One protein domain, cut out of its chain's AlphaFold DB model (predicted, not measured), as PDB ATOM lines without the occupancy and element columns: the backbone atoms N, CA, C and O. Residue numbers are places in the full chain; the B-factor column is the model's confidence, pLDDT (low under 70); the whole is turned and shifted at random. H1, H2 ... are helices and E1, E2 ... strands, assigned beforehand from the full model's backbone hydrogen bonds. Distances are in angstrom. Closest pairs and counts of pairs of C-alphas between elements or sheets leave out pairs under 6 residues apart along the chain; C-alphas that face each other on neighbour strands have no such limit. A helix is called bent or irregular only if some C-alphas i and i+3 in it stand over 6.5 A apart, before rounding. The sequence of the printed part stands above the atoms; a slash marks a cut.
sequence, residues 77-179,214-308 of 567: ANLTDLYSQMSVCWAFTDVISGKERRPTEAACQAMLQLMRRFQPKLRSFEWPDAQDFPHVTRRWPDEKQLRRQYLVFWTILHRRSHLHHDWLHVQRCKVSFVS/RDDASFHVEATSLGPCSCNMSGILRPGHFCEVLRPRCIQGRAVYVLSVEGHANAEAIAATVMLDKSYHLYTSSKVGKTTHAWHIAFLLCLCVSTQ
ATOM      1  N   ALA A  77      28.559  50.682 327.985       72.81
ATOM      2  CA  ALA A  77      29.084  50.411 326.637       72.81
ATOM      3  C   ALA A  77      30.392  49.591 326.638       72.81
ATOM      4  O   ALA A  77      30.705  48.869 325.691       72.81
ATOM      5  N   ASN A  78      31.151  49.665 327.733       72.38
ATOM      6  CA  ASN A  78      32.332  48.845 327.963       72.38
ATOM      7  C   ASN A  78      32.022  47.336 328.045       72.38
ATOM      8  O   ASN A  78      32.831  46.559 327.535       72.38
ATOM      9  N   LEU A  79      30.901  46.919 328.646       75.81
ATOM     10  CA  LEU A  79      30.445  45.526 328.699       75.81
ATOM     11  C   LEU A  79      29.938  45.053 327.340       75.81
ATOM     12  O   LEU A  79      30.272  43.944 326.939       75.81
ATOM     13  N   THR A  80      29.222  45.895 326.592       81.06
ATOM     14  CA  THR A  80      28.808  45.560 325.221       81.06
ATOM     15  C   THR A  80      30.020  45.292 324.329       81.06
ATOM     16  O   THR A  80      30.079  44.250 323.679       81.06
ATOM     17  N   ASP A  81      31.032  46.169 324.356       86.12
ATOM     18  CA  ASP A  81      32.279  45.917 323.621       86.12
ATOM     19  C   ASP A  81      32.992  44.667 324.153       86.12
ATOM     20  O   ASP A  81      33.492  43.863 323.376       86.12
ATOM     21  N   LEU A  82      32.984  44.430 325.471       86.81
ATOM     22  CA  LEU A  82      33.579  43.224 326.050       86.81
ATOM     23  C   LEU A  82      32.922  41.952 325.494       86.81
ATOM     24  O   LEU A  82      33.635  41.057 325.043       86.81
ATOM     25  N   TYR A  83      31.590  41.885 325.485       87.25
ATOM     26  CA  TYR A  83      30.841  40.745 324.956       87.25
ATOM     27  C   TYR A  83      31.009  40.591 323.446       87.25
ATOM     28  O   TYR A  83      31.141  39.465 322.969       87.25
ATOM     29  N   SER A  84      31.109  41.697 322.707       90.88
ATOM     30  CA  SER A  84      31.455  41.671 321.284       90.88
ATOM     31  C   SER A  84      32.850  41.082 321.053       90.88
ATOM     32  O   SER A  84      33.030  40.232 320.184       90.88
ATOM     33  N   GLN A  85      33.857  41.472 321.843       92.94
ATOM     34  CA  GLN A  85      35.188  40.868 321.731       92.94
ATOM     35  C   GLN A  85      35.168  39.386 322.135       92.94
ATOM     36  O   GLN A  85      35.857  38.569 321.527       92.94
ATOM     37  N   MET A  86      34.371  39.007 323.138       92.75
ATOM     38  CA  MET A  86      34.221  37.608 323.542       92.75
ATOM     39  C   MET A  86      33.576  36.746 322.466       92.75
ATOM     40  O   MET A  86      34.065  35.646 322.242       92.75
ATOM     41  N   SER A  87      32.518  37.212 321.802       90.88
ATOM     42  CA  SER A  87      31.846  36.434 320.757       90.88
ATOM     43  C   SER A  87      32.750  36.221 319.541       90.88
ATOM     44  O   SER A  87      32.786  35.123 318.990       90.88
ATOM     45  N   VAL A  88      33.553  37.228 319.181       94.56
ATOM     46  CA  VAL A  88      34.541  37.138 318.094       94.56
ATOM     47  C   VAL A  88      35.735  36.256 318.481       94.56
ATOM     48  O   VAL A  88      36.231  35.480 317.668       94.56
ATOM     49  N   CYS A  89      36.213  36.355 319.724       95.00
ATOM     50  CA  CYS A  89      37.310  35.529 320.230       95.00
ATOM     51  C   CYS A  89      36.883  34.058 320.382       95.00
ATOM     52  O   CYS A  89      37.585  33.144 319.969       95.00
ATOM     53  N   TRP A  90      35.717  33.799 320.961       94.25
ATOM     54  CA  TRP A  90      35.275  32.461 321.351       94.25
ATOM     55  C   TRP A  90      34.188  31.924 320.421       94.25
ATOM     56  O   TRP A  90      33.164  31.416 320.875       94.25
ATOM     57  N   ALA A  91      34.430  31.999 319.109       92.31
ATOM     58  CA  ALA A  91      33.566  31.445 318.065       92.31
ATOM     59  C   ALA A  91      33.613  29.899 318.033       92.31
ATOM     60  O   ALA A  91      33.976  29.266 317.042       92.31
ATOM     61  N   PHE A  92      33.278  29.258 319.154       91.19
ATOM     62  CA  PHE A  92      33.423  27.817 319.349       91.19
ATOM     63  C   PHE A  92      32.612  26.983 318.362       91.19
ATOM     64  O   PHE A  92      33.051  25.901 317.979       91.19
ATOM     65  N   THR A  93      31.465  27.483 317.907       88.50
ATOM     66  CA  THR A  93      30.645  26.807 316.894       88.50
ATOM     67  C   THR A  93      31.422  26.622 315.585       88.50
ATOM     68  O   THR A  93      31.371  25.547 314.983       88.50
ATOM     69  N   ASP A  94      32.223  27.610 315.176       87.75
ATOM     70  CA  ASP A  94      33.062  27.523 313.975       87.75
ATOM     71  C   ASP A  94      34.251  26.565 314.168       87.75
ATOM     72  O   ASP A  94      34.634  25.849 313.237       87.75
ATOM     73  N   VAL A  95      34.787  26.481 315.393       87.56
ATOM     74  CA  VAL A  95      35.830  25.504 315.755       87.56
ATOM     75  C   VAL A  95      35.283  24.077 315.699       87.56
ATOM     76  O   VAL A  95      35.913  23.187 315.126       87.56
ATOM     77  N   ILE A  96      34.128  23.840 316.326       86.94
ATOM     78  CA  ILE A  96      33.536  22.505 316.483       86.94
ATOM     79  C   ILE A  96      33.012  21.986 315.148       86.94
ATOM     80  O   ILE A  96      33.217  20.815 314.836       86.94
ATOM     81  N   SER A  97      32.407  22.854 314.334       84.12
ATOM     82  CA  SER A  97      31.968  22.501 312.979       84.12
ATOM     83  C   SER A  97      33.130  22.181 312.030       84.12
ATOM     84  O   SER A  97      32.904  21.679 310.930       84.12
ATOM     85  N   GLY A  98      34.376  22.464 312.426       84.56
ATOM     86  CA  GLY A  98      35.560  22.267 311.593       84.56
ATOM     87  C   GLY A  98      35.656  23.250 310.424       84.56
ATOM     88  O   GLY A  98      36.539  23.096 309.575       84.56
ATOM     89  N   LYS A  99      34.775  24.262 310.380       86.00
ATOM     90  CA  LYS A  99      34.776  25.326 309.372       86.00
ATOM     91  C   LYS A  99      36.062  26.142 309.453       86.00
ATOM     92  O   LYS A  99      36.666  26.451 308.427       86.00
ATOM     93  N   GLU A 100      36.527  26.414 310.671       87.00
ATOM     94  CA  GLU A 100      37.773  27.128 310.915       87.00
ATOM     95  C   GLU A 100      38.793  26.249 311.645       87.00
ATOM     96  O   GLU A 100      38.650  25.894 312.813       87.00
ATOM     97  N   ARG A 101      39.895  25.921 310.961       88.94
ATOM     98  CA  ARG A 101      41.024  25.188 311.573       88.94
ATOM     99  C   ARG A 101      41.957  26.082 312.387       88.94
ATOM    100  O   ARG A 101      42.837  25.578 313.086       88.94
ATOM    101  N   ARG A 102      41.856  27.399 312.218       93.88
ATOM    102  CA  ARG A 102      42.727  28.405 312.832       93.88
ATOM    103  C   ARG A 102      41.902  29.645 313.159       93.88
ATOM    104  O   ARG A 102      41.021  29.959 312.365       93.88
ATOM    105  N   PRO A 103      42.234  30.366 314.244       95.69
ATOM    106  CA  PRO A 103      41.550  31.606 314.568       95.69
ATOM    107  C   PRO A 103      41.786  32.641 313.469       95.69
ATOM    108  O   PRO A 103      42.906  32.771 312.959       95.69
ATOM    109  N   THR A 104      40.748  33.403 313.139       96.12
ATOM    110  CA  THR A 104      40.860  34.566 312.252       96.12
ATOM    111  C   THR A 104      41.740  35.657 312.873       96.12
ATOM    112  O   THR A 104      41.961  35.700 314.088       96.12
ATOM    113  N   GLU A 105      42.250  36.579 312.049       96.62
ATOM    114  CA  GLU A 105      42.989  37.739 312.569       96.62
ATOM    115  C   GLU A 105      42.087  38.606 313.461       96.62
ATOM    116  O   GLU A 105      42.540  39.076 314.501       96.62
ATOM    117  N   ALA A 106      40.798  38.732 313.125       96.94
ATOM    118  CA  ALA A 106      39.808  39.404 313.966       96.94
ATOM    119  C   ALA A 106      39.684  38.735 315.346       96.94
ATOM    120  O   ALA A 106      39.786  39.421 316.361       96.94
ATOM    121  N   ALA A 107      39.580  37.402 315.401       96.56
ATOM    122  CA  ALA A 107      39.573  36.652 316.658       96.56
ATOM    123  C   ALA A 107      40.875  36.833 317.456       96.56
ATOM    124  O   ALA A 107      40.843  36.964 318.680       96.56
ATOM    125  N   CYS A 108      42.031  36.886 316.784       97.25
ATOM    126  CA  CYS A 108      43.312  37.159 317.440       97.25
ATOM    127  C   CYS A 108      43.369  38.576 318.031       97.25
ATOM    128  O   CYS A 108      43.878  38.752 319.137       97.25
ATOM    129  N   GLN A 109      42.857  39.582 317.319       98.00
ATOM    130  CA  GLN A 109      42.791  40.956 317.818       98.00
ATOM    131  C   GLN A 109      41.824  41.075 318.996       98.00
ATOM    132  O   GLN A 109      42.186  41.667 320.013       98.00
ATOM    133  N   ALA A 110      40.651  40.448 318.903       97.19
ATOM    134  CA  ALA A 110      39.674  40.405 319.982       97.19
ATOM    135  C   ALA A 110      40.258  39.767 321.252       97.19
ATOM    136  O   ALA A 110      40.179  40.344 322.336       97.19
ATOM    137  N   MET A 111      40.966  38.641 321.111       97.19
ATOM    138  CA  MET A 111      41.701  37.999 322.206       97.19
ATOM    139  C   MET A 111      42.716  38.947 322.862       97.19
ATOM    140  O   MET A 111      42.764  39.047 324.089       97.19
ATOM    141  N   LEU A 112      43.507  39.683 322.072       97.12
ATOM    142  CA  LEU A 112      44.476  40.642 322.613       97.12
ATOM    143  C   LEU A 112      43.790  41.800 323.348       97.12
ATOM    144  O   LEU A 112      44.261  42.215 324.406       97.12
ATOM    145  N   GLN A 113      42.671  42.305 322.826       95.81
ATOM    146  CA  GLN A 113      41.889  43.350 323.488       95.81
ATOM    147  C   GLN A 113      41.306  42.864 324.820       95.81
ATOM    148  O   GLN A 113      41.431  43.566 325.827       95.81
ATOM    149  N   LEU A 114      40.756  41.646 324.859       94.12
ATOM    150  CA  LEU A 114      40.303  41.007 326.096       94.12
ATOM    151  C   LEU A 114      41.454  40.864 327.096       94.12
ATOM    152  O   LEU A 114      41.309  41.249 328.254       94.12
ATOM    153  N   MET A 115      42.623  40.396 326.652       93.44
ATOM    154  CA  MET A 115      43.799  40.268 327.517       93.44
ATOM    155  C   MET A 115      44.248  41.603 328.102       93.44
ATOM    156  O   MET A 115      44.550  41.660 329.290       93.44
ATOM    157  N   ARG A 116      44.259  42.685 327.312       92.06
ATOM    158  CA  ARG A 116      44.583  44.034 327.811       92.06
ATOM    159  C   ARG A 116      43.556  44.510 328.842       92.06
ATOM    160  O   ARG A 116      43.943  45.046 329.876       92.06
ATOM    161  N   ARG A 117      42.263  44.267 328.601       89.19
ATOM    162  CA  ARG A 117      41.173  44.641 329.521       89.19
ATOM    163  C   ARG A 117      41.226  43.879 330.840       89.19
ATOM    164  O   ARG A 117      41.051  44.473 331.899       89.19
ATOM    165  N   PHE A 118      41.495  42.578 330.789       86.44
ATOM    166  CA  PHE A 118      41.597  41.746 331.984       86.44
ATOM    167  C   PHE A 118      42.975  41.822 332.656       86.44
ATOM    168  O   PHE A 118      43.096  41.403 333.805       86.44
ATOM    169  N   GLN A 119      43.997  42.403 332.011       84.75
ATOM    170  CA  GLN A 119      45.369  42.478 332.531       84.75
ATOM    171  C   GLN A 119      45.472  42.971 333.986       84.75
ATOM    172  O   GLN A 119      46.220  42.351 334.743       84.75
ATOM    173  N   PRO A 120      44.756  44.030 334.425       82.31
ATOM    174  CA  PRO A 120      44.840  44.490 335.810       82.31
ATOM    175  C   PRO A 120      44.406  43.418 336.815       82.31
ATOM    176  O   PRO A 120      45.083  43.219 337.816       82.31
ATOM    177  N   LYS A 121      43.332  42.676 336.507       73.75
ATOM    178  CA  LYS A 121      42.859  41.552 337.327       73.75
ATOM    179  C   LYS A 121      43.797  40.354 337.222       73.75
ATOM    180  O   LYS A 121      44.110  39.728 338.219       73.75
ATOM    181  N   LEU A 122      44.309  40.062 336.027       72.44
ATOM    182  CA  LEU A 122      45.241  38.953 335.783       72.44
ATOM    183  C   LEU A 122      46.536  39.075 336.599       72.44
ATOM    184  O   LEU A 122      47.122  38.061 336.957       72.44
ATOM    185  N   ARG A 123      46.964  40.299 336.932       75.31
ATOM    186  CA  ARG A 123      48.134  40.543 337.790       75.31
ATOM    187  C   ARG A 123      47.906  40.208 339.263       75.31
ATOM    188  O   ARG A 123      48.890  39.980 339.955       75.31
ATOM    189  N   SER A 124      46.659  40.210 339.740       76.69
ATOM    190  CA  SER A 124      46.334  39.875 341.132       76.69
ATOM    191  C   SER A 124      46.071  38.386 341.350       76.69
ATOM    192  O   SER A 124      45.898  37.978 342.492       76.69
ATOM    193  N   PHE A 125      46.012  37.578 340.288       73.44
ATOM    194  CA  PHE A 125      45.831  36.137 340.423       73.44
ATOM    195  C   PHE A 125      47.146  35.436 340.747       73.44
ATOM    196  O   PHE A 125      48.199  35.741 340.181       73.44
ATOM    197  N   GLU A 126      47.058  34.459 341.643       79.19
ATOM    198  CA  GLU A 126      48.171  33.574 341.944       79.19
ATOM    199  C   GLU A 126      48.452  32.656 340.753       79.19
ATOM    200  O   GLU A 126      47.553  32.085 340.128       79.19
ATOM    201  N   TRP A 127      49.734  32.531 340.419       81.69
ATOM    202  CA  TRP A 127      50.180  31.575 339.420       81.69
ATOM    203  C   TRP A 127      50.019  30.154 339.961       81.69
ATOM    204  O   TRP A 127      50.245  29.941 341.153       81.69
ATOM    205  N   PRO A 128      49.727  29.165 339.101       81.81
ATOM    206  CA  PRO A 128      49.680  27.780 339.538       81.81
ATOM    207  C   PRO A 128      51.035  27.342 340.121       81.81
ATOM    208  O   PRO A 128      52.097  27.885 339.764       81.81
ATOM    209  N   ASP A 129      51.002  26.347 341.010       84.00
ATOM    210  CA  ASP A 129      52.219  25.802 341.607       84.00
ATOM    211  C   ASP A 129      53.189  25.350 340.499       84.00
ATOM    212  O   ASP A 129      52.811  24.716 339.514       84.00
ATOM    213  N   ALA A 130      54.462  25.717 340.647       86.75
ATOM    214  CA  ALA A 130      55.516  25.349 339.711       86.75
ATOM    215  C   ALA A 130      55.789  23.846 339.740       86.75
ATOM    216  O   ALA A 130      56.291  23.324 338.747       86.75
ATOM    217  N   GLN A 131      55.474  23.159 340.843       87.00
ATOM    218  CA  GLN A 131      55.592  21.703 340.907       87.00
ATOM    219  C   GLN A 131      54.600  21.030 339.951       87.00
ATOM    220  O   GLN A 131      54.987  20.153 339.180       87.00
ATOM    221  N   ASP A 132      53.355  21.510 339.925       80.31
ATOM    222  CA  ASP A 132      52.302  20.982 339.054       80.31
ATOM    223  C   ASP A 132      52.391  21.511 337.615       80.31
ATOM    224  O   ASP A 132      52.060  20.805 336.655       80.31
ATOM    225  N   PHE A 133      52.859  22.751 337.445       82.12
ATOM    226  CA  PHE A 133      52.890  23.462 336.168       82.12
ATOM    227  C   PHE A 133      54.263  24.096 335.871       82.12
ATOM    228  O   PHE A 133      54.355  25.304 335.626       82.12
ATOM    229  N   PRO A 134      55.350  23.301 335.779       83.75
ATOM    230  CA  PRO A 134      56.721  23.816 335.625       83.75
ATOM    231  C   PRO A 134      56.968  24.563 334.305       83.75
ATOM    232  O   PRO A 134      57.968  25.254 334.134       83.75
ATOM    233  N   HIS A 135      56.065  24.402 333.342       83.25
ATOM    234  CA  HIS A 135      56.128  24.987 332.007       83.25
ATOM    235  C   HIS A 135      55.379  26.324 331.902       83.25
ATOM    236  O   HIS A 135      55.517  27.005 330.885       83.25
ATOM    237  N   VAL A 136      54.567  26.689 332.901       83.62
ATOM    238  CA  VAL A 136      53.815  27.946 332.892       83.62
ATOM    239  C   VAL A 136      54.762  29.082 333.252       83.62
ATOM    240  O   VAL A 136      55.334  29.140 334.339       83.62
ATOM    241  N   THR A 137      54.942  30.007 332.312       83.75
ATOM    242  CA  THR A 137      55.781  31.185 332.548       83.75
ATOM    243  C   THR A 137      55.072  32.114 333.531       83.75
ATOM    244  O   THR A 137      54.017  32.644 333.206       83.75
ATOM    245  N   ARG A 138      55.669  32.371 334.703       85.75
ATOM    246  CA  ARG A 138      55.141  33.282 335.745       85.75
ATOM    247  C   ARG A 138      55.358  34.767 335.432       85.75
ATOM    248  O   ARG A 138      55.662  35.581 336.300       85.75
ATOM    249  N   ARG A 139      55.313  35.111 334.151       87.06
ATOM    250  CA  ARG A 139      55.449  36.473 333.641       87.06
ATOM    251  C   ARG A 139      54.401  36.657 332.571       87.06
ATOM    252  O   ARG A 139      54.141  35.736 331.799       87.06
ATOM    253  N   TRP A 140      53.841  37.859 332.516       85.19
ATOM    254  CA  TRP A 140      52.847  38.171 331.506       85.19
ATOM    255  C   TRP A 140      53.459  38.035 330.102       85.19
ATOM    256  O   TRP A 140      54.505  38.644 329.860       85.19
ATOM    257  N   PRO A 141      52.866  37.241 329.195       90.25
ATOM    258  CA  PRO A 141      53.412  37.059 327.858       90.25
ATOM    259  C   PRO A 141      53.309  38.347 327.037       90.25
ATOM    260  O   PRO A 141      52.361  39.120 327.196       90.25
ATOM    261  N   ASP A 142      54.250  38.552 326.117       94.06
ATOM    262  CA  ASP A 142      54.102  39.585 325.090       94.06
ATOM    263  C   ASP A 142      53.001  39.210 324.076       94.06
ATOM    264  O   ASP A 142      52.531  38.069 324.020       94.06
ATOM    265  N   GLU A 143      52.565  40.161 323.248       95.88
ATOM    266  CA  GLU A 143      51.470  39.924 322.293       95.88
ATOM    267  C   GLU A 143      51.783  38.813 321.285       95.88
ATOM    268  O   GLU A 143      50.899  38.050 320.885       95.88
ATOM    269  N   LYS A 144      53.054  38.677 320.895       95.44
ATOM    270  CA  LYS A 144      53.508  37.635 319.968       95.44
ATOM    271  C   LYS A 144      53.372  36.253 320.602       95.44
ATOM    272  O   LYS A 144      52.938  35.303 319.946       95.44
ATOM    273  N   GLN A 145      53.718  36.137 321.879       92.94
ATOM    274  CA  GLN A 145      53.566  34.930 322.662       92.94
ATOM    275  C   GLN A 145      52.084  34.644 322.908       92.94
ATOM    276  O   GLN A 145      51.683  33.506 322.688       92.94
ATOM    277  N   LEU A 146      51.256  35.638 323.248       94.50
ATOM    278  CA  LEU A 146      49.803  35.467 323.399       94.50
ATOM    279  C   LEU A 146      49.144  34.927 322.131       94.50
ATOM    280  O   LEU A 146      48.449  33.916 322.193       94.50
ATOM    281  N   ARG A 147      49.436  35.511 320.962       96.31
ATOM    282  CA  ARG A 147      48.962  34.997 319.664       96.31
ATOM    283  C   ARG A 147      49.372  33.544 319.440       96.31
ATOM    284  O   ARG A 147      48.572  32.728 318.988       96.31
ATOM    285  N   ARG A 148      50.613  33.195 319.787       94.06
ATOM    286  CA  ARG A 148      51.107  31.818 319.673       94.06
ATOM    287  C   ARG A 148      50.383  30.870 320.630       94.06
ATOM    288  O   ARG A 148      50.023  29.775 320.209       94.06
ATOM    289  N   GLN A 149      50.171  31.267 321.885       93.56
ATOM    290  CA  GLN A 149      49.411  30.474 322.855       93.56
ATOM    291  C   GLN A 149      47.959  30.298 322.400       93.56
ATOM    292  O   GLN A 149      47.417  29.207 322.529       93.56
ATOM    293  N   TYR A 150      47.358  31.329 321.801       95.50
ATOM    294  CA  TYR A 150      45.989  31.295 321.292       95.50
ATOM    295  C   TYR A 150      45.833  30.358 320.094       95.50
ATOM    296  O   TYR A 150      44.920  29.538 320.058       95.50
ATOM    297  N   LEU A 151      46.790  30.378 319.163       94.38
ATOM    298  CA  LEU A 151      46.843  29.415 318.064       94.38
ATOM    299  C   LEU A 151      47.017  27.973 318.568       94.38
ATOM    300  O   LEU A 151      46.399  27.047 318.038       94.38
ATOM    301  N   VAL A 152      47.865  27.769 319.582       92.50
ATOM    302  CA  VAL A 152      48.050  26.458 320.224       92.50
ATOM    303  C   VAL A 152      46.751  25.998 320.878       92.50
ATOM    304  O   VAL A 152      46.328  24.875 320.622       92.50
ATOM    305  N   PHE A 153      46.098  26.870 321.649       93.06
ATOM    306  CA  PHE A 153      44.803  26.609 322.271       93.06
ATOM    307  C   PHE A 153      43.771  26.153 321.237       93.06
ATOM    308  O   PHE A 153      43.233  25.056 321.352       93.06
ATOM    309  N   TRP A 154      43.586  26.934 320.170       93.25
ATOM    310  CA  TRP A 154      42.687  26.606 319.062       93.25
ATOM    311  C   TRP A 154      43.021  25.269 318.401       93.25
ATOM    312  O   TRP A 154      42.130  24.483 318.091       93.25
ATOM    313  N   THR A 155      44.310  24.980 318.214       91.38
ATOM    314  CA  THR A 155      44.755  23.713 317.621       91.38
ATOM    315  C   THR A 155      44.397  22.523 318.510       91.38
ATOM    316  O   THR A 155      43.977  21.488 317.994       91.38
ATOM    317  N   ILE A 156      44.566  22.643 319.831       90.69
ATOM    318  CA  ILE A 156      44.179  21.593 320.784       90.69
ATOM    319  C   ILE A 156      42.657  21.437 320.781       90.69
ATOM    320  O   ILE A 156      42.168  20.316 320.657       90.69
ATOM    321  N   LEU A 157      41.927  22.554 320.845       91.31
ATOM    322  CA  LEU A 157      40.468  22.589 320.866       91.31
ATOM    323  C   LEU A 157      39.871  21.904 319.630       91.31
ATOM    324  O   LEU A 157      39.117  20.945 319.769       91.31
ATOM    325  N   HIS A 158      40.297  22.294 318.428       90.75
ATOM    326  CA  HIS A 158      39.862  21.667 317.177       90.75
ATOM    327  C   HIS A 158      40.259  20.186 317.101       90.75
ATOM    328  O   HIS A 158      39.517  19.353 316.586       90.75
ATOM    329  N   ARG A 159      41.453  19.806 317.577       88.94
ATOM    330  CA  ARG A 159      41.866  18.394 317.560       88.94
ATOM    331  C   ARG A 159      41.026  17.527 318.480       88.94
ATOM    332  O   ARG A 159      41.026  16.325 318.276       88.94
ATOM    333  N   ARG A 160      40.359  18.100 319.475       88.75
ATOM    334  CA  ARG A 160      39.639  17.350 320.507       88.75
ATOM    335  C   ARG A 160      38.138  17.532 320.480       88.75
ATOM    336  O   ARG A 160      37.456  16.750 321.122       88.75
ATOM    337  N   SER A 161      37.619  18.474 319.699       85.94
ATOM    338  CA  SER A 161      36.176  18.688 319.552       85.94
ATOM    339  C   SER A 161      35.416  17.404 319.202       85.94
ATOM    340  O   SER A 161      34.327  17.176 319.707       85.94
ATOM    341  N   HIS A 162      36.012  16.503 318.418       80.88
ATOM    342  CA  HIS A 162      35.400  15.215 318.074       80.88
ATOM    343  C   HIS A 162      35.324  14.199 319.234       80.88
ATOM    344  O   HIS A 162      34.623  13.196 319.099       80.88
ATOM    345  N   LEU A 163      36.051  14.420 320.334       80.88
ATOM    346  CA  LEU A 163      36.037  13.576 321.536       80.88
ATOM    347  C   LEU A 163      34.998  14.040 322.562       80.88
ATOM    348  O   LEU A 163      34.613  13.262 323.429       80.88
ATOM    349  N   HIS A 164      34.552  15.292 322.460       79.88
ATOM    350  CA  HIS A 164      33.684  15.930 323.439       79.88
ATOM    351  C   HIS A 164      32.331  16.238 322.819       79.88
ATOM    352  O   HIS A 164      32.121  17.250 322.153       79.88
ATOM    353  N   HIS A 165      31.413  15.304 322.999       76.19
ATOM    354  CA  HIS A 165      30.083  15.404 322.424       76.19
ATOM    355  C   HIS A 165      29.180  16.386 323.180       76.19
ATOM    356  O   HIS A 165      28.280  16.977 322.594       76.19
ATOM    357  N   ASP A 166      29.465  16.579 324.463       79.88
ATOM    358  CA  ASP A 166      28.853  17.540 325.379       79.88
ATOM    359  C   ASP A 166      29.137  19.003 325.000       79.88
ATOM    360  O   ASP A 166      28.436  19.916 325.434       79.88
ATOM    361  N   TRP A 167      30.133  19.243 324.144       86.88
ATOM    362  CA  TRP A 167      30.463  20.583 323.666       86.88
ATOM    363  C   TRP A 167      29.477  21.136 322.642       86.88
ATOM    364  O   TRP A 167      29.511  22.336 322.377       86.88
ATOM    365  N   LEU A 168      28.629  20.302 322.039       84.75
ATOM    366  CA  LEU A 168      27.655  20.739 321.047       84.75
ATOM    367  C   LEU A 168      26.243  20.522 321.582       84.75
ATOM    368  O   LEU A 168      25.764  19.393 321.665       84.75
ATOM    369  N   HIS A 169      25.546  21.615 321.878       82.94
ATOM    370  CA  HIS A 169      24.120  21.564 322.151       82.94
ATOM    371  C   HIS A 169      23.365  21.497 320.821       82.94
ATOM    372  O   HIS A 169      23.147  22.512 320.149       82.94
ATOM    373  N   VAL A 170      22.997  20.282 320.418       81.88
ATOM    374  CA  VAL A 170      22.250  20.033 319.183       81.88
ATOM    375  C   VAL A 170      20.832  20.576 319.333       81.88
ATOM    376  O   VAL A 170      20.091  20.149 320.211       81.88
ATOM    377  N   GLN A 171      20.449  21.523 318.477       82.75
ATOM    378  CA  GLN A 171      19.096  22.085 318.471       82.75
ATOM    379  C   GLN A 171      18.244  21.459 317.373       82.75
ATOM    380  O   GLN A 171      17.097  21.073 317.607       82.75
ATOM    381  N   ARG A 172      18.807  21.343 316.169       85.44
ATOM    382  CA  ARG A 172      18.109  20.853 314.981       85.44
ATOM    383  C   ARG A 172      18.990  19.883 314.211       85.44
ATOM    384  O   ARG A 172      20.213  19.976 314.204       85.44
ATOM    385  N   CYS A 173      18.363  18.945 313.530       86.88
ATOM    386  CA  CYS A 173      19.022  18.028 312.621       86.88
ATOM    387  C   CYS A 173      18.323  18.108 311.274       86.88
ATOM    388  O   CYS A 173      17.096  18.030 311.206       86.88
ATOM    389  N   LYS A 174      19.096  18.223 310.198       89.19
ATOM    390  CA  LYS A 174      18.587  17.945 308.862       89.19
ATOM    391  C   LYS A 174      18.659  16.444 308.663       89.19
ATOM    392  O   LYS A 174      19.735  15.856 308.775       89.19
ATOM    393  N   VAL A 175      17.526  15.824 308.389       87.69
ATOM    394  CA  VAL A 175      17.418  14.375 308.248       87.69
ATOM    395  C   VAL A 175      16.784  14.018 306.907       87.69
ATOM    396  O   VAL A 175      16.044  14.816 306.334       87.69
ATOM    397  N   SER A 176      17.085  12.828 306.394       87.31
ATOM    398  CA  SER A 176      16.420  12.249 305.224       87.31
ATOM    399  C   SER A 176      15.739  10.944 305.605       87.31
ATOM    400  O   SER A 176      16.241  10.185 306.443       87.31
ATOM    401  N   PHE A 177      14.576  10.685 305.005       81.88
ATOM    402  CA  PHE A 177      13.922   9.399 305.174       81.88
ATOM    403  C   PHE A 177      14.754   8.305 304.541       81.88
ATOM    404  O   PHE A 177      15.090   8.337 303.359       81.88
ATOM    405  N   VAL A 178      14.987   7.275 305.335       73.62
ATOM    406  CA  VAL A 178      15.479   6.021 304.817       73.62
ATOM    407  C   VAL A 178      14.252   5.221 304.411       73.62
ATOM    408  O   VAL A 178      13.556   4.673 305.263       73.62
ATOM    409  N   SER A 179      13.939   5.185 303.115       66.38
ATOM    410  CA  SER A 179      12.985   4.197 302.604       66.38
ATOM    411  C   SER A 179      13.612   2.829 302.830       66.38
ATOM    412  O   SER A 179      14.637   2.568 302.202       66.38
ATOM    413  N   ARG A 214      17.920   9.647 299.313       59.69
ATOM    414  CA  ARG A 214      17.695  10.637 298.253       59.69
ATOM    415  C   ARG A 214      17.654  12.034 298.883       59.69
ATOM    416  O   ARG A 214      16.889  12.260 299.824       59.69
ATOM    417  N   ASP A 215      18.449  12.964 298.353       57.75
ATOM    418  CA  ASP A 215      18.510  14.359 298.826       57.75
ATOM    419  C   ASP A 215      17.169  15.107 298.678       57.75
ATOM    420  O   ASP A 215      16.883  16.037 299.439       57.75
ATOM    421  N   ASP A 216      16.306  14.649 297.763       60.78
ATOM    422  CA  ASP A 216      15.053  15.318 297.387       60.78
ATOM    423  C   ASP A 216      13.971  15.333 298.486       60.78
ATOM    424  O   ASP A 216      12.978  16.047 298.358       60.78
ATOM    425  N   ALA A 217      14.141  14.580 299.580       74.38
ATOM    426  CA  ALA A 217      13.179  14.518 300.690       74.38
ATOM    427  C   ALA A 217      13.834  14.755 302.061       74.38
ATOM    428  O   ALA A 217      13.521  14.075 303.042       74.38
ATOM    429  N   SER A 218      14.764  15.710 302.135       83.81
ATOM    430  CA  SER A 218      15.333  16.140 303.413       83.81
ATOM    431  C   SER A 218      14.438  17.154 304.136       83.81
ATOM    432  O   SER A 218      13.815  18.015 303.519       83.81
ATOM    433  N   PHE A 219      14.368  17.058 305.461       83.50
ATOM    434  CA  PHE A 219      13.599  17.970 306.313       83.50
ATOM    435  C   PHE A 219      14.316  18.189 307.649       83.50
ATOM    436  O   PHE A 219      15.176  17.403 308.045       83.50
ATOM    437  N   HIS A 220      13.992  19.284 308.334       86.06
ATOM    438  CA  HIS A 220      14.568  19.597 309.641       86.06
ATOM    439  C   HIS A 220      13.698  19.021 310.761       86.06
ATOM    440  O   HIS A 220      12.471  19.114 310.719       86.06
ATOM    441  N   VAL A 221      14.343  18.442 311.768       82.81
ATOM    442  CA  VAL A 221      13.714  17.893 312.974       82.81
ATOM    443  C   VAL A 221      14.447  18.442 314.191       82.81
ATOM    444  O   VAL A 221      15.669  18.580 314.172       82.81
ATOM    445  N   GLU A 222      13.716  18.778 315.249       82.50
ATOM    446  CA  GLU A 222      14.330  19.164 316.522       82.50
ATOM    447  C   GLU A 222      15.084  17.982 317.139       82.50
ATOM    448  O   GLU A 222      14.626  16.843 317.077       82.50
ATOM    449  N   ALA A 223      16.222  18.239 317.781       78.00
ATOM    450  CA  ALA A 223      17.046  17.189 318.382       78.00
ATOM    451  C   ALA A 223      16.265  16.321 319.385       78.00
ATOM    452  O   ALA A 223      16.371  15.099 319.384       78.00
ATOM    453  N   THR A 224      15.409  16.963 320.185       77.50
ATOM    454  CA  THR A 224      14.518  16.345 321.186       77.50
ATOM    455  C   THR A 224      13.447  15.440 320.575       77.50
ATOM    456  O   THR A 224      12.798  14.663 321.279       77.50
ATOM    457  N   SER A 225      13.235  15.554 319.267       74.75
ATOM    458  CA  SER A 225      12.280  14.766 318.500       74.75
ATOM    459  C   SER A 225      12.908  13.508 317.884       74.75
ATOM    460  O   SER A 225      12.188  12.696 317.299       74.75
ATOM    461  N   LEU A 226      14.220  13.309 318.044       70.31
ATOM    462  CA  LEU A 226      14.945  12.111 317.628       70.31
ATOM    463  C   LEU A 226      15.204  11.191 318.827       70.31
ATOM    464  O   LEU A 226      15.434  11.631 319.950       70.31
ATOM    465  N   GLY A 227      15.118   9.891 318.580       67.19
ATOM    466  CA  GLY A 227      15.385   8.843 319.550       67.19
ATOM    467  C   GLY A 227      16.869   8.541 319.664       67.19
ATOM    468  O   GLY A 227      17.667   9.040 318.865       67.19
ATOM    469  N   PRO A 228      17.253   7.713 320.649       63.78
ATOM    470  CA  PRO A 228      18.637   7.291 320.797       63.78
ATOM    471  C   PRO A 228      19.118   6.648 319.491       63.78
ATOM    472  O   PRO A 228      18.454   5.774 318.933       63.78
ATOM    473  N   CYS A 229      20.255   7.115 318.976       58.50
ATOM    474  CA  CYS A 229      20.798   6.598 317.725       58.50
ATOM    475  C   CYS A 229      21.261   5.148 317.916       58.50
ATOM    476  O   CYS A 229      21.937   4.818 318.892       58.50
ATOM    477  N   SER A 230      20.891   4.278 316.978       51.81
ATOM    478  CA  SER A 230      21.054   2.823 317.106       51.81
ATOM    479  C   SER A 230      22.512   2.356 317.053       51.81
ATOM    480  O   SER A 230      22.805   1.219 317.415       51.81
ATOM    481  N   CYS A 231      23.433   3.223 316.622       44.25
ATOM    482  CA  CYS A 231      24.824   2.880 316.351       44.25
ATOM    483  C   CYS A 231      25.824   3.206 317.474       44.25
ATOM    484  O   CYS A 231      27.004   2.933 317.288       44.25
ATOM    485  N   ASN A 232      25.424   3.754 318.634       42.72
ATOM    486  CA  ASN A 232      26.359   3.953 319.755       42.72
ATOM    487  C   ASN A 232      25.674   4.101 321.125       42.72
ATOM    488  O   ASN A 232      24.689   4.819 321.265       42.72
ATOM    489  N   MET A 233      26.280   3.514 322.168       38.03
ATOM    490  CA  MET A 233      25.833   3.611 323.575       38.03
ATOM    491  C   MET A 233      25.788   5.042 324.141       38.03
ATOM    492  O   MET A 233      25.315   5.247 325.253       38.03
ATOM    493  N   SER A 234      26.291   6.030 323.407       48.75
ATOM    494  CA  SER A 234      26.465   7.394 323.890       48.75
ATOM    495  C   SER A 234      25.316   8.347 323.514       48.75
ATOM    496  O   SER A 234      25.302   9.478 323.982       48.75
ATOM    497  N   GLY A 235      24.334   7.911 322.708       58.38
ATOM    498  CA  GLY A 235      23.110   8.685 322.440       58.38
ATOM    499  C   GLY A 235      23.302   9.975 321.627       58.38
ATOM    500  O   GLY A 235      22.396  10.800 321.571       58.38
ATOM    501  N   ILE A 236      24.465  10.173 320.997       65.94
ATOM    502  CA  ILE A 236      24.798  11.438 320.329       65.94
ATOM    503  C   ILE A 236      24.391  11.433 318.858       65.94
ATOM    504  O   ILE A 236      24.784  10.566 318.076       65.94
ATOM    505  N   LEU A 237      23.696  12.503 318.477       73.88
ATOM    506  CA  LEU A 237      23.355  12.847 317.104       73.88
ATOM    507  C   LEU A 237      24.586  13.365 316.349       73.88
ATOM    508  O   LEU A 237      25.164  14.394 316.704       73.88
ATOM    509  N   ARG A 238      24.985  12.665 315.284       77.50
ATOM    510  CA  ARG A 238      26.052  13.087 314.364       77.50
ATOM    511  C   ARG A 238      25.580  12.978 312.918       77.50
ATOM    512  O   ARG A 238      24.775  12.095 312.622       77.50
ATOM    513  N   PRO A 239      26.100  13.821 312.007       82.31
ATOM    514  CA  PRO A 239      25.959  13.571 310.580       82.31
ATOM    515  C   PRO A 239      26.461  12.163 310.248       82.31
ATOM    516  O   PRO A 239      27.518  11.752 310.731       82.31
ATOM    517  N   GLY A 240      25.704  11.427 309.443       81.56
ATOM    518  CA  GLY A 240      26.016  10.045 309.100       81.56
ATOM    519  C   GLY A 240      25.497   8.994 310.075       81.56
ATOM    520  O   GLY A 240      25.969   7.862 310.055       81.56
ATOM    521  N   HIS A 241      24.590   9.341 310.990       79.12
ATOM    522  CA  HIS A 241      24.007   8.375 311.928       79.12
ATOM    523  C   HIS A 241      22.523   8.138 311.663       79.12
ATOM    524  O   HIS A 241      21.816   9.005 311.145       79.12
ATOM    525  N   PHE A 242      22.065   6.940 312.037       76.38
ATOM    526  CA  PHE A 242      20.660   6.550 311.993       76.38
ATOM    527  C   PHE A 242      20.038   6.743 313.356       76.38
ATOM    528  O   PHE A 242      20.550   6.252 314.367       76.38
ATOM    529  N   CYS A 243      18.911   7.433 313.366       80.25
ATOM    530  CA  CYS A 243      18.149   7.641 314.578       80.25
ATOM    531  C   CYS A 243      16.669   7.448 314.233       80.25
ATOM    532  O   CYS A 243      16.229   7.681 313.104       80.25
ATOM    533  N   GLU A 244      15.902   6.934 315.184       78.88
ATOM    534  CA  GLU A 244      14.462   6.774 315.021       78.88
ATOM    535  C   GLU A 244      13.785   8.100 315.342       78.88
ATOM    536  O   GLU A 244      14.114   8.746 316.333       78.88
ATOM    537  N   VAL A 245      12.838   8.538 314.522       74.44
ATOM    538  CA  VAL A 245      12.079   9.748 314.838       74.44
ATOM    539  C   VAL A 245      11.073   9.428 315.941       74.44
ATOM    540  O   VAL A 245      10.178   8.606 315.753       74.44
ATOM    541  N   LEU A 246      11.178  10.093 317.090       74.31
ATOM    542  CA  LEU A 246      10.200   9.972 318.176       74.31
ATOM    543  C   LEU A 246       9.009  10.911 317.973       74.31
ATOM    544  O   LEU A 246       7.901  10.612 318.420       74.31
ATOM    545  N   ARG A 247       9.230  12.059 317.319       63.06
ATOM    546  CA  ARG A 247       8.226  13.094 317.028       63.06
ATOM    547  C   ARG A 247       8.597  13.832 315.733       63.06
ATOM    548  O   ARG A 247       9.770  13.886 315.402       63.06
ATOM    549  N   PRO A 248       7.662  14.458 315.003       53.03
ATOM    550  CA  PRO A 248       6.209  14.497 315.191       53.03
ATOM    551  C   PRO A 248       5.493  13.187 314.805       53.03
ATOM    552  O   PRO A 248       6.021  12.363 314.060       53.03
ATOM    553  N   ARG A 249       4.250  13.003 315.295       64.44
ATOM    554  CA  ARG A 249       3.434  11.774 315.124       64.44
ATOM    555  C   ARG A 249       3.321  11.276 313.681       64.44
ATOM    556  O   ARG A 249       3.176  10.080 313.474       64.44
ATOM    557  N   CYS A 250       3.361  12.170 312.692       58.19
ATOM    558  CA  CYS A 250       3.224  11.802 311.280       58.19
ATOM    559  C   CYS A 250       4.369  10.918 310.765       58.19
ATOM    560  O   CYS A 250       4.198  10.219 309.768       58.19
ATOM    561  N   ILE A 251       5.524  10.949 311.430       68.19
ATOM    562  CA  ILE A 251       6.745  10.261 311.001       68.19
ATOM    563  C   ILE A 251       7.401   9.484 312.150       68.19
ATOM    564  O   ILE A 251       8.504   8.966 311.994       68.19
ATOM    565  N   GLN A 252       6.709   9.387 313.290       77.69
ATOM    566  CA  GLN A 252       7.151   8.645 314.463       77.69
ATOM    567  C   GLN A 252       7.397   7.169 314.115       77.69
ATOM    568  O   GLN A 252       6.611   6.556 313.391       77.69
ATOM    569  N   GLY A 253       8.486   6.604 314.630       74.31
ATOM    570  CA  GLY A 253       8.880   5.217 314.388       74.31
ATOM    571  C   GLY A 253       9.654   4.988 313.091       74.31
ATOM    572  O   GLY A 253      10.062   3.864 312.800       74.31
ATOM    573  N   ARG A 254       9.853   6.030 312.272       78.75
ATOM    574  CA  ARG A 254      10.639   5.915 311.041       78.75
ATOM    575  C   ARG A 254      12.119   6.101 311.332       78.75
ATOM    576  O   ARG A 254      12.509   7.028 312.041       78.75
ATOM    577  N   ALA A 255      12.935   5.250 310.719       80.06
ATOM    578  CA  ALA A 255      14.372   5.448 310.666       80.06
ATOM    579  C   ALA A 255      14.680   6.637 309.751       80.06
ATOM    580  O   ALA A 255      14.229   6.695 308.601       80.06
ATOM    581  N   VAL A 256      15.451   7.583 310.268       83.81
ATOM    582  CA  VAL A 256      15.984   8.690 309.485       83.81
ATOM    583  C   VAL A 256      17.498   8.676 309.525       83.81
ATOM    584  O   VAL A 256      18.115   8.243 310.500       83.81
ATOM    585  N   TYR A 257      18.083   9.159 308.440       83.75
ATOM    586  CA  TYR A 257      19.512   9.376 308.320       83.75
ATOM    587  C   TYR A 257      19.811  10.847 308.581       83.75
ATOM    588  O   TYR A 257      19.236  11.726 307.934       83.75
ATOM    589  N   VAL A 258      20.689  11.128 309.540       87.31
ATOM    590  CA  VAL A 258      21.083  12.495 309.890       87.31
ATOM    591  C   VAL A 258      22.067  13.010 308.839       87.31
ATOM    592  O   VAL A 258      23.211  12.568 308.779       87.31
ATOM    593  N   LEU A 259      21.627  13.958 308.013       86.56
ATOM    594  CA  LEU A 259      22.445  14.597 306.978       86.56
ATOM    595  C   LEU A 259      23.357  15.670 307.569       86.56
ATOM    596  O   LEU A 259      24.545  15.726 307.262       86.56
ATOM    597  N   SER A 260      22.803  16.527 308.425       87.94
ATOM    598  CA  SER A 260      23.560  17.560 309.124       87.94
ATOM    599  C   SER A 260      22.981  17.823 310.506       87.94
ATOM    600  O   SER A 260      21.810  17.561 310.786       87.94
ATOM    601  N   VAL A 261      23.834  18.340 311.383       86.12
ATOM    602  CA  VAL A 261      23.488  18.700 312.752       86.12
ATOM    603  C   VAL A 261      23.713  20.196 312.906       86.12
ATOM    604  O   VAL A 261      24.809  20.691 312.653       86.12
ATOM    605  N   GLU A 262      22.666  20.903 313.304       87.50
ATOM    606  CA  GLU A 262      22.684  22.314 313.663       87.50
ATOM    607  C   GLU A 262      22.639  22.413 315.188       87.50
ATOM    608  O   GLU A 262      21.697  21.974 315.856       87.50
ATOM    609  N   GLY A 263      23.695  22.974 315.760       85.12
ATOM    610  CA  GLY A 263      23.808  23.161 317.195       85.12
ATOM    611  C   GLY A 263      24.675  24.360 317.516       85.12
ATOM    612  O   GLY A 263      25.411  24.864 316.666       85.12
ATOM    613  N   HIS A 264      24.593  24.795 318.765       85.88
ATOM    614  CA  HIS A 264      25.477  25.821 319.294       85.88
ATOM    615  C   HIS A 264      26.502  25.182 320.211       85.88
ATOM    616  O   HIS A 264      26.224  24.203 320.907       85.88
ATOM    617  N   ALA A 265      27.707  25.735 320.202       87.69
ATOM    618  CA  ALA A 265      28.725  25.327 321.142       87.69
ATOM    619  C   ALA A 265      28.285  25.637 322.579       87.69
ATOM    620  O   ALA A 265      27.926  26.773 322.895       87.69
ATOM    621  N   ASN A 266      28.365  24.644 323.458       86.38
ATOM    622  CA  ASN A 266      28.223  24.841 324.888       86.38
ATOM    623  C   ASN A 266      29.553  25.380 325.439       86.38
ATOM    624  O   ASN A 266      30.467  24.624 325.776       86.38
ATOM    625  N   ALA A 267      29.671  26.710 325.493       85.44
ATOM    626  CA  ALA A 267      30.873  27.394 325.970       85.44
ATOM    627  C   ALA A 267      31.269  26.980 327.400       85.44
ATOM    628  O   ALA A 267      32.458  26.962 327.721       85.44
ATOM    629  N   GLU A 268      30.297  26.614 328.236       80.75
ATOM    630  CA  GLU A 268      30.525  26.185 329.616       80.75
ATOM    631  C   GLU A 268      31.157  24.794 329.668       80.75
ATOM    632  O   GLU A 268      32.188  24.623 330.315       80.75
ATOM    633  N   ALA A 269      30.610  23.827 328.924       82.31
ATOM    634  CA  ALA A 269      31.183  22.482 328.819       82.31
ATOM    635  C   ALA A 269      32.614  22.525 328.257       82.31
ATOM    636  O   ALA A 269      33.517  21.846 328.759       82.31
ATOM    637  N   ILE A 270      32.851  23.394 327.269       87.25
ATOM    638  CA  ILE A 270      34.185  23.630 326.707       87.25
ATOM    639  C   ILE A 270      35.128  24.191 327.772       87.25
ATOM    640  O   ILE A 270      36.221  23.657 327.958       87.25
ATOM    641  N   ALA A 271      34.724  25.246 328.484       86.69
ATOM    642  CA  ALA A 271      35.553  25.861 329.515       86.69
ATOM    643  C   ALA A 271      35.844  24.897 330.674       86.69
ATOM    644  O   ALA A 271      36.996  24.781 331.092       86.69
ATOM    645  N   ALA A 272      34.839  24.149 331.137       80.31
ATOM    646  CA  ALA A 272      34.999  23.121 332.160       80.31
ATOM    647  C   ALA A 272      36.003  22.049 331.716       80.31
ATOM    648  O   ALA A 272      36.937  21.727 332.451       80.31
ATOM    649  N   THR A 273      35.880  21.560 330.480       85.62
ATOM    650  CA  THR A 273      36.815  20.576 329.920       85.62
ATOM    651  C   THR A 273      38.236  21.128 329.841       85.62
ATOM    652  O   THR A 273      39.184  20.464 330.252       85.62
ATOM    653  N   VAL A 274      38.393  22.360 329.354       86.19
ATOM    654  CA  VAL A 274      39.688  23.047 329.243       86.19
ATOM    655  C   VAL A 274      40.367  23.215 330.607       86.19
ATOM    656  O   VAL A 274      41.594  23.176 330.670       86.19
ATOM    657  N   MET A 275      39.592  23.408 331.678       79.56
ATOM    658  CA  MET A 275      40.112  23.561 333.041       79.56
ATOM    659  C   MET A 275      40.472  22.234 333.700       79.56
ATOM    660  O   MET A 275      41.463  22.153 334.422       79.56
ATOM    661  N   LEU A 276      39.664  21.197 333.475       77.88
ATOM    662  CA  LEU A 276      39.878  19.886 334.083       77.88
ATOM    663  C   LEU A 276      40.999  19.111 333.389       77.88
ATOM    664  O   LEU A 276      41.748  18.370 334.030       77.88
ATOM    665  N   ASP A 277      41.139  19.277 332.076       79.00
ATOM    666  CA  ASP A 277      42.127  18.542 331.308       79.00
ATOM    667  C   ASP A 277      43.453  19.311 331.194       79.00
ATOM    668  O   ASP A 277      43.655  20.185 330.344       79.00
ATOM    669  N   LYS A 278      44.427  18.866 332.003       79.19
ATOM    670  CA  LYS A 278      45.797  19.403 332.054       79.19
ATOM    671  C   LYS A 278      46.480  19.497 330.690       79.19
ATOM    672  O   LYS A 278      47.393  20.304 330.500       79.19
ATOM    673  N   SER A 279      46.072  18.683 329.723       78.44
ATOM    674  CA  SER A 279      46.679  18.684 328.397       78.44
ATOM    675  C   SER A 279      46.227  19.838 327.492       78.44
ATOM    676  O   SER A 279      46.909  20.118 326.508       78.44
ATOM    677  N   TYR A 280      45.203  20.612 327.872       73.94
ATOM    678  CA  TYR A 280      44.954  21.937 327.277       73.94
ATOM    679  C   TYR A 280      45.968  22.987 327.726       73.94
ATOM    680  O   TYR A 280      46.135  24.014 327.069       73.94
ATOM    681  N   HIS A 281      46.703  22.731 328.808       74.00
ATOM    682  CA  HIS A 281      47.761  23.622 329.268       74.00
ATOM    683  C   HIS A 281      49.111  23.286 328.629       74.00
ATOM    684  O   HIS A 281      49.958  24.166 328.521       74.00
ATOM    685  N   LEU A 282      49.300  22.068 328.115       74.25
ATOM    686  CA  LEU A 282      50.582  21.566 327.621       74.25
ATOM    687  C   LEU A 282      50.537  21.218 326.133       74.25
ATOM    688  O   LEU A 282      49.933  20.227 325.733       74.25
ATOM    689  N   TYR A 283      51.287  21.961 325.313       71.19
ATOM    690  CA  TYR A 283      51.572  21.564 323.937       71.19
ATOM    691  C   TYR A 283      53.069  21.376 323.710       71.19
ATOM    692  O   TYR A 283      53.862  22.319 323.590       71.19
ATOM    693  N   THR A 284      53.474  20.118 323.599       61.03
ATOM    694  CA  THR A 284      54.837  19.756 323.230       61.03
ATOM    695  C   THR A 284      54.919  19.594 321.712       61.03
ATOM    696  O   THR A 284      54.511  18.597 321.124       61.03
ATOM    697  N   SER A 285      55.455  20.611 321.029       62.62
ATOM    698  CA  SER A 285      55.802  20.463 319.615       62.62
ATOM    699  C   SER A 285      57.058  19.601 319.502       62.62
ATOM    700  O   SER A 285      58.161  20.073 319.788       62.62
ATOM    701  N   SER A 286      56.900  18.362 319.029       55.06
ATOM    702  CA  SER A 286      57.990  17.390 318.842       55.06
ATOM    703  C   SER A 286      59.169  17.922 318.017       55.06
ATOM    704  O   SER A 286      60.298  17.486 318.207       55.06
ATOM    705  N   LYS A 287      58.932  18.896 317.130       59.44
ATOM    706  CA  LYS A 287      59.937  19.393 316.177       59.44
ATOM    707  C   LYS A 287      60.957  20.396 316.733       59.44
ATOM    708  O   LYS A 287      61.948  20.637 316.058       59.44
ATOM    709  N   VAL A 288      60.728  21.031 317.890       58.59
ATOM    710  CA  VAL A 288      61.545  22.205 318.299       58.59
ATOM    711  C   VAL A 288      62.073  22.120 319.735       58.59
ATOM    712  O   VAL A 288      62.805  23.004 320.165       58.59
ATOM    713  N   GLY A 289      61.693  21.108 320.523       65.94
ATOM    714  CA  GLY A 289      62.071  21.021 321.946       65.94
ATOM    715  C   GLY A 289      61.547  22.175 322.821       65.94
ATOM    716  O   GLY A 289      61.692  22.144 324.036       65.94
ATOM    717  N   LYS A 290      60.903  23.187 322.224       72.69
ATOM    718  CA  LYS A 290      60.242  24.292 322.914       72.69
ATOM    719  C   LYS A 290      58.821  23.874 323.256       72.69
ATOM    720  O   LYS A 290      57.957  23.802 322.377       72.69
ATOM    721  N   THR A 291      58.587  23.620 324.534       76.00
ATOM    722  CA  THR A 291      57.249  23.479 325.097       76.00
ATOM    723  C   THR A 291      56.530  24.822 324.977       76.00
ATOM    724  O   THR A 291      57.062  25.874 325.324       76.00
ATOM    725  N   THR A 292      55.350  24.821 324.359       83.06
ATOM    726  CA  THR A 292      54.472  25.997 324.324       83.06
ATOM    727  C   THR A 292      53.227  25.633 325.110       83.06
ATOM    728  O   THR A 292      52.695  24.543 324.948       83.06
ATOM    729  N   HIS A 293      52.776  26.517 325.985       87.94
ATOM    730  CA  HIS A 293      51.611  26.268 326.822       87.94
ATOM    731  C   HIS A 293      50.475  27.204 326.419       87.94
ATOM    732  O   HIS A 293      50.737  28.285 325.900       87.94
ATOM    733  N   ALA A 294      49.229  26.793 326.634       91.00
ATOM    734  CA  ALA A 294      48.044  27.616 326.361       91.00
ATOM    735  C   ALA A 294      47.349  28.093 327.648       91.00
ATOM    736  O   ALA A 294      46.230  28.593 327.610       91.00
ATOM    737  N   TRP A 295      48.034  27.972 328.791       89.19
ATOM    738  CA  TRP A 295      47.482  28.283 330.112       89.19
ATOM    739  C   TRP A 295      46.858  29.684 330.210       89.19
ATOM    740  O   TRP A 295      45.727  29.800 330.657       89.19
ATOM    741  N   HIS A 296      47.525  30.739 329.722       89.75
ATOM    742  CA  HIS A 296      46.983  32.105 329.822       89.75
ATOM    743  C   HIS A 296      45.684  32.285 329.034       89.75
ATOM    744  O   HIS A 296      44.826  33.072 329.418       89.75
ATOM    745  N   ILE A 297      45.545  31.554 327.929       93.88
ATOM    746  CA  ILE A 297      44.365  31.596 327.069       93.88
ATOM    747  C   ILE A 297      43.222  30.801 327.696       93.88
ATOM    748  O   ILE A 297      42.097  31.286 327.727       93.88
ATOM    749  N   ALA A 298      43.517  29.619 328.244       90.50
ATOM    750  CA  ALA A 298      42.559  28.845 329.028       90.50
ATOM    751  C   ALA A 298      42.048  29.651 330.233       90.50
ATOM    752  O   ALA A 298      40.851  29.694 330.503       90.50
ATOM    753  N   PHE A 299      42.946  30.365 330.909       87.56
ATOM    754  CA  PHE A 299      42.590  31.220 332.033       87.56
ATOM    755  C   PHE A 299      41.735  32.420 331.606       87.56
ATOM    756  O   PHE A 299      40.713  32.703 332.232       87.56
ATOM    757  N   LEU A 300      42.086  33.082 330.494       91.75
ATOM    758  CA  LEU A 300      41.263  34.139 329.904       91.75
ATOM    759  C   LEU A 300      39.854  33.638 329.577       91.75
ATOM    760  O   LEU A 300      38.890  34.326 329.899       91.75
ATOM    761  N   LEU A 301      39.729  32.457 328.965       91.44
ATOM    762  CA  LEU A 301      38.434  31.847 328.670       91.44
ATOM    763  C   LEU A 301      37.585  31.722 329.939       91.44
ATOM    764  O   LEU A 301      36.409  32.071 329.931       91.44
ATOM    765  N   CYS A 302      38.186  31.302 331.047       84.38
ATOM    766  CA  CYS A 302      37.460  31.117 332.299       84.38
ATOM    767  C   CYS A 302      36.987  32.433 332.900       84.38
ATOM    768  O   CYS A 302      35.846  32.519 333.354       84.38
ATOM    769  N   LEU A 303      37.802  33.487 332.824       84.81
ATOM    770  CA  LEU A 303      37.346  34.833 333.172       84.81
ATOM    771  C   LEU A 303      36.205  35.292 332.261       84.81
ATOM    772  O   LEU A 303      35.257  35.911 332.739       84.81
ATOM    773  N   CYS A 304      36.270  34.969 330.966       87.81
ATOM    774  CA  CYS A 304      35.228  35.339 330.015       87.81
ATOM    775  C   CYS A 304      33.897  34.641 330.323       87.81
ATOM    776  O   CYS A 304      32.864  35.297 330.393       87.81
ATOM    777  N   VAL A 305      33.920  33.332 330.583       82.56
ATOM    778  CA  VAL A 305      32.719  32.573 330.972       82.56
ATOM    779  C   VAL A 305      32.178  33.046 332.324       82.56
ATOM    780  O   VAL A 305      30.969  33.175 332.492       82.56
ATOM    781  N   SER A 306      33.054  33.408 333.262       74.56
ATOM    782  CA  SER A 306      32.663  33.910 334.590       74.56
ATOM    783  C   SER A 306      32.135  35.349 334.593       74.56
ATOM    784  O   SER A 306      31.802  35.861 335.654       74.56
ATOM    785  N   THR A 307      32.122  36.039 333.448       73.25
ATOM    786  CA  THR A 307      31.639  37.431 333.327       73.25
ATOM    787  C   THR A 307      30.414  37.569 332.419       73.25
ATOM    788  O   THR A 307      29.919  38.679 332.208       73.25
ATOM    789  N   GLN A 308      29.889  36.461 331.893       65.00
ATOM    790  CA  GLN A 308      28.564  36.423 331.263       65.00
ATOM    791  C   GLN A 308      27.464  36.535 332.340       65.00
ATOM    792  O   GLN A 308      27.725  36.160 333.472       65.00
TER     793      GLN A 308
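What this domain is: This is residues 77 to 179 and 214 to 308 of the 567 residues of an uncharacterized protein of Symbiodinium microadriaticum (UniProt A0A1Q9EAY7). Two lobes stand end to end: crossed helices, H1, H3, H4, H5 and H6, and a strongly twisted four-strand sheet, E2 E1 E4 E3, whose long bent strands E1 and E4 reach back to H2. The small hairpin E5 and E6 packs on H4 in the helical lobe, and unnamed residues 123 to 142 lie at that lobe's end far from the four-strand sheet. The 198 printed residues hold six named helices and six named strands, in the order H1 H2 H3 H4 E1 E2 E3 E4 H5 E5 E6 H6; both sheets are antiparallel and the class is mixed. The whole is loose, with a radius of gyration of the C-alphas of 20.2 A and spans of 61, 43 and 26 A.

How they stand to each other: H1, residues 77 to 89, touches H3, residues 105 to 122, with 106 to 114 of H3 alone, at a steep tilt of 53 degrees, opposite ways; C-alphas 89 and 107 are closest, 4.4 A. H2, residues 92 to 96, touches H4, residues 143 to 163, with 154 to 162 of H4 alone; C-alphas 96 and 161 are closest, 5.6 A. E1, residues 168 to 177, has neighbours E2, residues 218 to 222 (N 173 to O 221, 2.8 A), and E4, residues 255 to 265 (N 174 to O 260, 2.9 A). E3, residues 242 to 244, and E4 form a hairpin, with N 256 and O 243 2.9 A apart. H2 is on this sheet, C-alphas 93 and 265 being 4.9 A apart. H5, residues 267 to 276, only grazes it. E5, residues 282 to 284, and E6, residues 291 to 293, form a hairpin, with N 283 and O 292 3.0 A apart. H6, residues 295 to 305, touches H5, C-alphas 302 and 271 closest at 6.2 A, and H4, C-alphas 297 and 150 closest at 6.0 A. Every O i to N i+4 pair is within hydrogen-bond range in H1, H2, H5 and H6; H3 has 12 of 14 and H4 15 of 17.

Where its parts are: H1 runs 18.2 A from C-alpha 77 at (29.084, 50.411, 326.637). H3 is 23.4 A long, H4 30.5 A, E1 23.9 A and E4 26.7 A. E1 bends by 66 degrees at residue 171. H6 ends with C-alpha 305 at (32.719, 32.573, 330.972).

The domain as a whole: C-alphas 124 and 179 are farthest apart, 62.2 A. Residues 180 to 213 are not printed, and 9.1 A separates C-alphas 179 and 214. H3 to H4 and E2 to E3 are long links. Mean pLDDT of the printed part is 81.7; 26 residues are under 70, among them 227 to 236.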